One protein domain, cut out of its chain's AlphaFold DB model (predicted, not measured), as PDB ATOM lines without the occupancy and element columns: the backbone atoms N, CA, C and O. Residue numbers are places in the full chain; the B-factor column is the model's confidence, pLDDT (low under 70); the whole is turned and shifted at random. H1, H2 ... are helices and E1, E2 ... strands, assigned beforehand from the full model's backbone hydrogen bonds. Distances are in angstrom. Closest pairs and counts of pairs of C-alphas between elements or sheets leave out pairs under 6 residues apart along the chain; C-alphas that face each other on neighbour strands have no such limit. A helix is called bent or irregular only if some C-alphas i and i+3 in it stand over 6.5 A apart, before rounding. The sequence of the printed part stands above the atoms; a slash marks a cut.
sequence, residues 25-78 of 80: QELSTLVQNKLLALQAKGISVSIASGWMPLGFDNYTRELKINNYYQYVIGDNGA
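This is residues 25 to 78 of the 80 residues of the protein "Cof-like hydrolase" of Spiroplasma kunkelii CR2-3x (UniProt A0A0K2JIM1). Helix H1 stands at one end, and strand E1 folds back from its last residues as the second arm of a V; H2 lies beside E1, about perpendicular to H1. After H2, residues 63 to 78, with no named element, run back past E1. The printed part has 54 residues, under half in named elements, in the order H1, E1, H2; it is mostly helix and compact, with a radius of gyration of the C-alphas of 11.0 A and spans of 30 by 23 by 14 A.

H1, residues 29 to 39, measures 15.3 A from C-alpha 29 at (19.695, 38.845, 19.840). E1, residues 44 to 47, measures 10.6 A and pairs with no named strand. H2, residues 53 to 62, measures 14.2 A and ends at C-alpha 62 at (12.553, 35.617, 25.835). H2 is irregular: C-alphas 55 and 58 are 7.9 A apart.

H1 and H2 are close but not clearly touching; their closest C-alphas, of Gln 32 and Glu 62, are 7.3 A apart. Their lines are about perpendicular, at 86 degrees. The closest C-alphas of E1 and H1 are Val 45 and Gln 39, 6.6 A; of E1 and H2, Ile 47 and Thr 60, 7.6 A. Every O i to N i+4 pair is within hydrogen-bond range in H1, and 4 of 6 in H2.

The C-alphas farthest apart, of Leu 30 and Ala 78, are 30.3 A apart. The printed part has no cut, and both links are tight. Mean pLDDT of the printed part is 94.3; residue 69 is under 70.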
ATOM      1  N   GLN A  25      17.251  49.128  27.582       95.81
ATOM      2  CA  GLN A  25      16.463  48.017  28.115       95.81
ATOM      3  C   GLN A  25      16.192  46.904  27.089       95.81
ATOM      4  O   GLN A  25      15.180  46.202  27.138       95.81
ATOM      5  N   GLU A  26      17.115  46.723  26.145       97.12
ATOM      6  CA  GLU A  26      17.003  45.723  25.085       97.12
ATOM      7  C   GLU A  26      17.856  44.497  25.418       97.12
ATOM      8  O   GLU A  26      19.063  44.618  25.660       97.12
ATOM      9  N   LEU A  27      17.256  43.306  25.351       97.69
ATOM     10  CA  LEU A  27      18.002  42.055  25.300       97.69
ATOM     11  C   LEU A  27      18.505  41.837  23.870       97.69
ATOM     12  O   LEU A  27      17.729  41.642  22.935       97.69
ATOM     13  N   SER A  28      19.825  41.864  23.679       97.38
ATOM     14  CA  SER A  28      20.382  41.677  22.337       97.38
ATOM     15  C   SER A  28      20.154  40.253  21.820       97.38
ATOM     16  O   SER A  28      20.323  39.264  22.539       97.38
ATOM     17  N   THR A  29      19.882  40.137  20.519       97.75
ATOM     18  CA  THR A  29      19.695  38.845  19.840       97.75
ATOM     19  C   THR A  29      20.912  37.927  19.989       97.75
ATOM     20  O   THR A  29      20.768  36.710  20.103       97.75
ATOM     21  N   LEU A  30      22.126  38.490  20.018       97.69
ATOM     22  CA  LEU A  30      23.351  37.719  20.224       97.69
ATOM     23  C   LEU A  30      23.370  37.050  21.606       97.69
ATOM     24  O   LEU A  30      23.638  35.850  21.694       97.69
ATOM     25  N   VAL A  31      23.084  37.816  22.664       97.81
ATOM     26  CA  VAL A  31      23.066  37.316  24.049       97.81
ATOM     27  C   VAL A  31      21.948  36.294  24.224       97.81
ATOM     28  O   VAL A  31      22.215  35.186  24.691       97.81
ATOM     29  N   GLN A  32      20.738  36.607  23.752       98.19
ATOM     30  CA  GLN A  32      19.599  35.691  23.785       98.19
ATOM     31  C   GLN A  32      19.944  34.343  23.136       98.19
ATOM     32  O   GLN A  32      19.805  33.292  23.763       98.19
ATOM     33  N   ASN A  33      20.466  34.358  21.905       98.38
ATOM     34  CA  ASN A  33      20.814  33.135  21.182       98.38
ATOM     35  C   ASN A  33      21.906  32.324  21.889       98.38
ATOM     36  O   ASN A  33      21.851  31.093  21.898       98.38
ATOM     37  N   LYS A  34      22.896  32.987  22.497       97.94
ATOM     38  CA  LYS A  34      23.955  32.307  23.254       97.94
ATOM     39  C   LYS A  34      23.410  31.626  24.505       97.94
ATOM     40  O   LYS A  34      23.715  30.454  24.712       97.94
ATOM     41  N   LEU A  35      22.592  32.317  25.294       96.62
ATOM     42  CA  LEU A  35      21.997  31.762  26.510       96.62
ATOM     43  C   LEU A  35      21.038  30.608  26.188       96.62
ATOM     44  O   LEU A  35      21.124  29.549  26.808       96.62
ATOM     45  N   LEU A  36      20.210  30.741  25.148       96.56
ATOM     46  CA  LEU A  36      19.353  29.651  24.670       96.56
ATOM     47  C   LEU A  36      20.162  28.428  24.205       96.56
ATOM     48  O   LEU A  36      19.788  27.296  24.508       96.56
ATOM     49  N   ALA A  37      21.282  28.634  23.507       96.19
ATOM     50  CA  ALA A  37      22.151  27.539  23.074       96.19
ATOM     51  C   ALA A  37      22.853  26.829  24.245       96.19
ATOM     52  O   ALA A  37      23.150  25.640  24.141       96.19
ATOM     53  N   LEU A  38      23.136  27.537  25.343       93.62
ATOM     54  CA  LEU A  38      23.686  26.946  26.566       93.62
ATOM     55  C   LEU A  38      22.619  26.141  27.319       93.62
ATOM     56  O   LEU A  38      22.891  25.003  27.698       93.62
ATOM     57  N   GLN A  39      21.385  26.651  27.409       93.62
ATOM     58  CA  GLN A  39      20.255  25.883  27.949       93.62
ATOM     59  C   GLN A  39      19.988  24.602  27.166       93.62
ATOM     60  O   GLN A  39      19.820  23.542  27.762       93.62
ATOM     61  N   ALA A  40      20.061  24.650  25.834       93.69
ATOM     62  CA  ALA A  40      19.938  23.454  24.998       93.69
ATOM     63  C   ALA A  40      21.046  22.407  25.252       93.69
ATOM     64  O   ALA A  40      20.883  21.243  24.896       93.69
ATOM     65  N   LYS A  41      22.168  22.804  25.869       92.56
ATOM     66  CA  LYS A  41      23.265  21.917  26.290       92.56
ATOM     67  C   LYS A  41      23.141  21.447  27.745       92.56
ATOM     68  O   LYS A  41      24.059  20.802  28.237       92.56
ATOM     69  N   GLY A  42      22.038  21.766  28.422       91.12
ATOM     70  CA  GLY A  42      21.786  21.391  29.815       91.12
ATOM     71  C   GLY A  42      22.308  22.389  30.851       91.12
ATOM     72  O   GLY A  42      22.220  22.107  32.041       91.12
ATOM     73  N   ILE A  43      22.826  23.548  30.429       92.38
ATOM     74  CA  ILE A  43      23.280  24.603  31.343       92.38
ATOM     75  C   ILE A  43      22.119  25.552  31.600       92.38
ATOM     76  O   ILE A  43      21.689  26.278  30.707       92.38
ATOM     77  N   SER A  44      21.621  25.570  32.824       92.81
ATOM     78  CA  SER A  44      20.444  26.359  33.178       92.81
ATOM     79  C   SER A  44      20.762  27.851  33.207       92.81
ATOM     80  O   SER A  44      21.885  28.246  33.519       92.81
ATOM     81  N   VAL A  45      19.775  28.687  32.882       95.56
ATOM     82  CA  VAL A  45      19.902  30.149  32.924       95.56
ATOM     83  C   VAL A  45      18.822  30.721  33.836       95.56
ATOM     84  O   VAL A  45      17.660  30.332  33.743       95.56
ATOM     85  N   SER A  46      19.209  31.643  34.714       96.31
ATOM     86  CA  SER A  46      18.312  32.395  35.593       96.31
ATOM     87  C   SER A  46      18.740  33.867  35.674       96.31
ATOM     88  O   SER A  46      19.828  34.243  35.228       96.31
ATOM     89  N   ILE A  47      17.867  34.706  36.224       97.25
ATOM     90  CA  ILE A  47      18.069  36.143  36.406       97.25
ATOM     91  C   ILE A  47      18.081  36.444  37.903       97.25
ATOM     92  O   ILE A  47      17.247  35.916  38.637       97.25
ATOM     93  N   ALA A  48      18.996  37.307  38.335       97.62
ATOM     94  CA  ALA A  48      18.974  37.928  39.652       97.62
ATOM     95  C   ALA A  48      18.905  39.443  39.500       97.62
ATOM     96  O   ALA A  48      19.726  40.016  38.804       97.62
ATOM     97  N   SER A  49      17.932  40.099  40.123       97.94
ATOM     98  CA  SER A  49      17.738  41.537  39.962       97.94
ATOM     99  C   SER A  49      17.218  42.196  41.233       97.94
ATOM    100  O   SER A  49      16.552  41.575  42.064       97.94
ATOM    101  N   GLY A  50      17.471  43.499  41.348       97.75
ATOM    102  CA  GLY A  50      16.768  44.364  42.292       97.75
ATOM    103  C   GLY A  50      15.301  44.600  41.934       97.75
ATOM    104  O   GLY A  50      14.528  45.053  42.771       97.75
ATOM    105  N   TRP A  51      14.898  44.294  40.703       97.38
ATOM    106  CA  TRP A  51      13.520  44.441  40.259       97.38
ATOM    107  C   TRP A  51      12.621  43.382  40.913       97.38
ATOM    108  O   TRP A  51      13.051  42.276  41.245       97.38
ATOM    109  N   MET A  52      11.334  43.696  41.055       97.25
ATOM    110  CA  MET A  52      10.318  42.683  41.354       97.25
ATOM    111  C   MET A  52      10.233  41.696  40.169       97.25
ATOM    112  O   MET A  52      10.286  42.171  39.033       97.25
ATOM    113  N   PRO A  53      10.035  40.373  40.365       95.00
ATOM    114  CA  PRO A  53      10.022  39.385  39.275       95.00
ATOM    115  C   PRO A  53       9.107  39.729  38.097       95.00
ATOM    116  O   PRO A  53       9.477  39.559  36.938       95.00
ATOM    117  N   LEU A  54       7.934  40.300  38.386       94.50
ATOM    118  CA  LEU A  54       6.996  40.739  37.352       94.50
ATOM    119  C   LEU A  54       7.578  41.835  36.440       94.50
ATOM    120  O   LEU A  54       7.197  41.933  35.278       94.50
ATOM    121  N   GLY A  55       8.504  42.649  36.951       95.12
ATOM    122  CA  GLY A  55       9.134  43.748  36.223       95.12
ATOM    123  C   GLY A  55      10.073  43.300  35.104       95.12
ATOM    124  O   GLY A  55      10.290  44.070  34.178       95.12
ATOM    125  N   PHE A  56      10.600  42.072  35.155       95.00
ATOM    126  CA  PHE A  56      11.524  41.534  34.147       95.00
ATOM    127  C   PHE A  56      11.017  40.244  33.478       95.00
ATOM    128  O   PHE A  56      11.779  39.528  32.823       95.00
ATOM    129  N   ASP A  57       9.721  39.938  33.605       94.25
ATOM    130  CA  ASP A  57       9.107  38.722  33.053       94.25
ATOM    131  C   ASP A  57       9.176  38.638  31.513       94.25
ATOM    132  O   ASP A  57       9.186  37.560  30.920       94.25
ATOM    133  N   ASN A  58       9.269  39.770  30.815       96.31
ATOM    134  CA  ASN A  58       9.545  39.761  29.376       96.31
ATOM    135  C   ASN A  58      10.867  39.041  29.060       96.31
ATOM    136  O   ASN A  58      10.888  38.154  28.206       96.31
ATOM    137  N   TYR A  59      11.939  39.342  29.797       96.44
ATOM    138  CA  TYR A  59      13.247  38.726  29.579       96.44
ATOM    139  C   TYR A  59      13.263  37.250  29.988       96.44
ATOM    140  O   TYR A  59      13.888  36.434  29.305       96.44
ATOM    141  N   THR A  60      12.534  36.864  31.043       95.31
ATOM    142  CA  THR A  60      12.413  35.446  31.437       95.31
ATOM    143  C   THR A  60      11.755  34.617  30.333       95.31
ATOM    144  O   THR A  60      12.219  33.514  30.023       95.31
ATOM    145  N   ARG A  61      10.721  35.166  29.679       95.12
ATOM    146  CA  ARG A  61      10.036  34.546  28.538       95.12
ATOM    147  C   ARG A  61      10.915  34.490  27.295       95.12
ATOM    148  O   ARG A  61      10.987  33.439  26.659       95.12
ATOM    149  N   GLU A  62      11.619  35.570  26.970       96.31
ATOM    150  CA  GLU A  62      12.553  35.617  25.835       96.31
ATOM    151  C   GLU A  62      13.701  34.610  25.976       96.31
ATOM    152  O   GLU A  62      14.133  34.011  24.985       96.31
ATOM    153  N   LEU A  63      14.155  34.377  27.209       96.19
ATOM    154  CA  LEU A  63      15.159  33.373  27.555       96.19
ATOM    155  C   LEU A  63      14.563  31.990  27.837       96.19
ATOM    156  O   LEU A  63      15.312  31.047  28.070       96.19
ATOM    157  N   LYS A  64      13.236  31.829  27.775       95.19
ATOM    158  CA  LYS A  64      12.527  30.567  28.036       95.19
ATOM    159  C   LYS A  64      12.870  29.940  29.396       95.19
ATOM    160  O   LYS A  64      12.846  28.719  29.516       95.19
ATOM    161  N   ILE A  65      13.160  30.749  30.416       94.25
ATOM    162  CA  ILE A  65      13.578  30.280  31.755       94.25
ATOM    163  C   ILE A  65      12.527  29.336  32.365       94.25
ATOM    164  O   ILE A  65      12.865  28.303  32.949       94.25
ATOM    165  N   ASN A  66      11.246  29.634  32.132       85.12
ATOM    166  CA  ASN A  66      10.107  28.841  32.606       85.12
ATOM    167  C   ASN A  66      10.052  27.420  32.016       85.12
ATOM    168  O   ASN A  66       9.350  26.567  32.544       85.12
ATOM    169  N   ASN A  67      10.793  27.138  30.941       84.81
ATOM    170  CA  ASN A  67      10.812  25.813  30.321       84.81
ATOM    171  C   ASN A  67      11.892  24.892  30.909       84.81
ATOM    172  O   ASN A  67      11.918  23.712  30.565       84.81
ATOM    173  N   TYR A  68      12.793  25.423  31.745       77.50
ATOM    174  CA  TYR A  68      13.945  24.689  32.271       77.50
ATOM    175  C   TYR A  68      13.941  24.653  33.803       77.50
ATOM    176  O   TYR A  68      13.488  23.673  34.386       77.50
ATOM    177  N   TYR A  69      14.442  25.711  34.452       67.88
ATOM    178  CA  TYR A  69      14.708  25.731  35.898       67.88
ATOM    179  C   TYR A  69      13.672  26.520  36.709       67.88
ATOM    180  O   TYR A  69      13.594  26.309  37.909       67.88
ATOM    181  N   GLN A  70      12.844  27.356  36.065       78.88
ATOM    182  CA  GLN A  70      11.626  27.968  36.636       78.88
ATOM    183  C   GLN A  70      11.780  28.906  37.853       78.88
ATOM    184  O   GLN A  70      10.763  29.302  38.412       78.88
ATOM    185  N   TYR A  71      12.989  29.322  38.241       89.69
ATOM    186  CA  TYR A  71      13.175  30.304  39.322       89.69
ATOM    187  C   TYR A  71      13.939  31.532  38.844       89.69
ATOM    188  O   TYR A  71      14.812  31.439  37.973       89.69
ATOM    189  N   VAL A  72      13.624  32.675  39.446       95.88
ATOM    190  CA  VAL A  72      14.310  33.955  39.263       95.88
ATOM    191  C   VAL A  72      14.460  34.627  40.616       95.88
ATOM    192  O   VAL A  72      13.638  34.426  41.493       95.88
ATOM    193  N   ILE A  73      15.501  35.425  40.792       97.31
ATOM    194  CA  ILE A  73      15.790  36.096  42.057       97.31
ATOM    195  C   ILE A  73      15.411  37.569  41.889       97.31
ATOM    196  O   ILE A  73      15.970  38.262  41.039       97.31
ATOM    197  N   GLY A  74      14.438  38.037  42.665       97.25
ATOM    198  CA  GLY A  74      13.936  39.410  42.633       97.25
ATOM    199  C   GLY A  74      14.112  40.136  43.963       97.25
ATOM    200  O   GLY A  74      14.504  39.541  44.968       97.25
ATOM    201  N   ASP A  75      13.813  41.436  43.959       97.19
ATOM    202  CA  ASP A  75      13.901  42.321  45.130       97.19
ATOM    203  C   ASP A  75      15.248  42.189  45.871       97.19
ATOM    204  O   ASP A  75      15.324  41.978  47.081       97.19
ATOM    205  N   ASN A  76      16.343  42.212  45.102       96.81
ATOM    206  CA  ASN A  76      17.718  42.058  45.594       96.81
ATOM    207  C   ASN A  76      17.956  40.759  46.388       96.81
ATOM    208  O   ASN A  76      18.829  40.702  47.255       96.81
ATOM    209  N   GLY A  77      17.188  39.709  46.093       97.06
ATOM    210  CA  GLY A  77      17.267  38.418  46.773       97.06
ATOM    211  C   GLY A  77      16.259  38.218  47.900       97.06
ATOM    212  O   GLY A  77      16.277  37.160  48.526       97.06
ATOM    213  N   ALA A  78      15.370  39.181  48.158       97.62
ATOM    214  CA  ALA A  78      14.288  39.008  49.125       97.62
ATOM    215  C   ALA A  78      13.168  38.077  48.615       97.62
ATOM    216  O   ALA A  78      12.398  37.558  49.426       97.62
TER     217      ALA A  78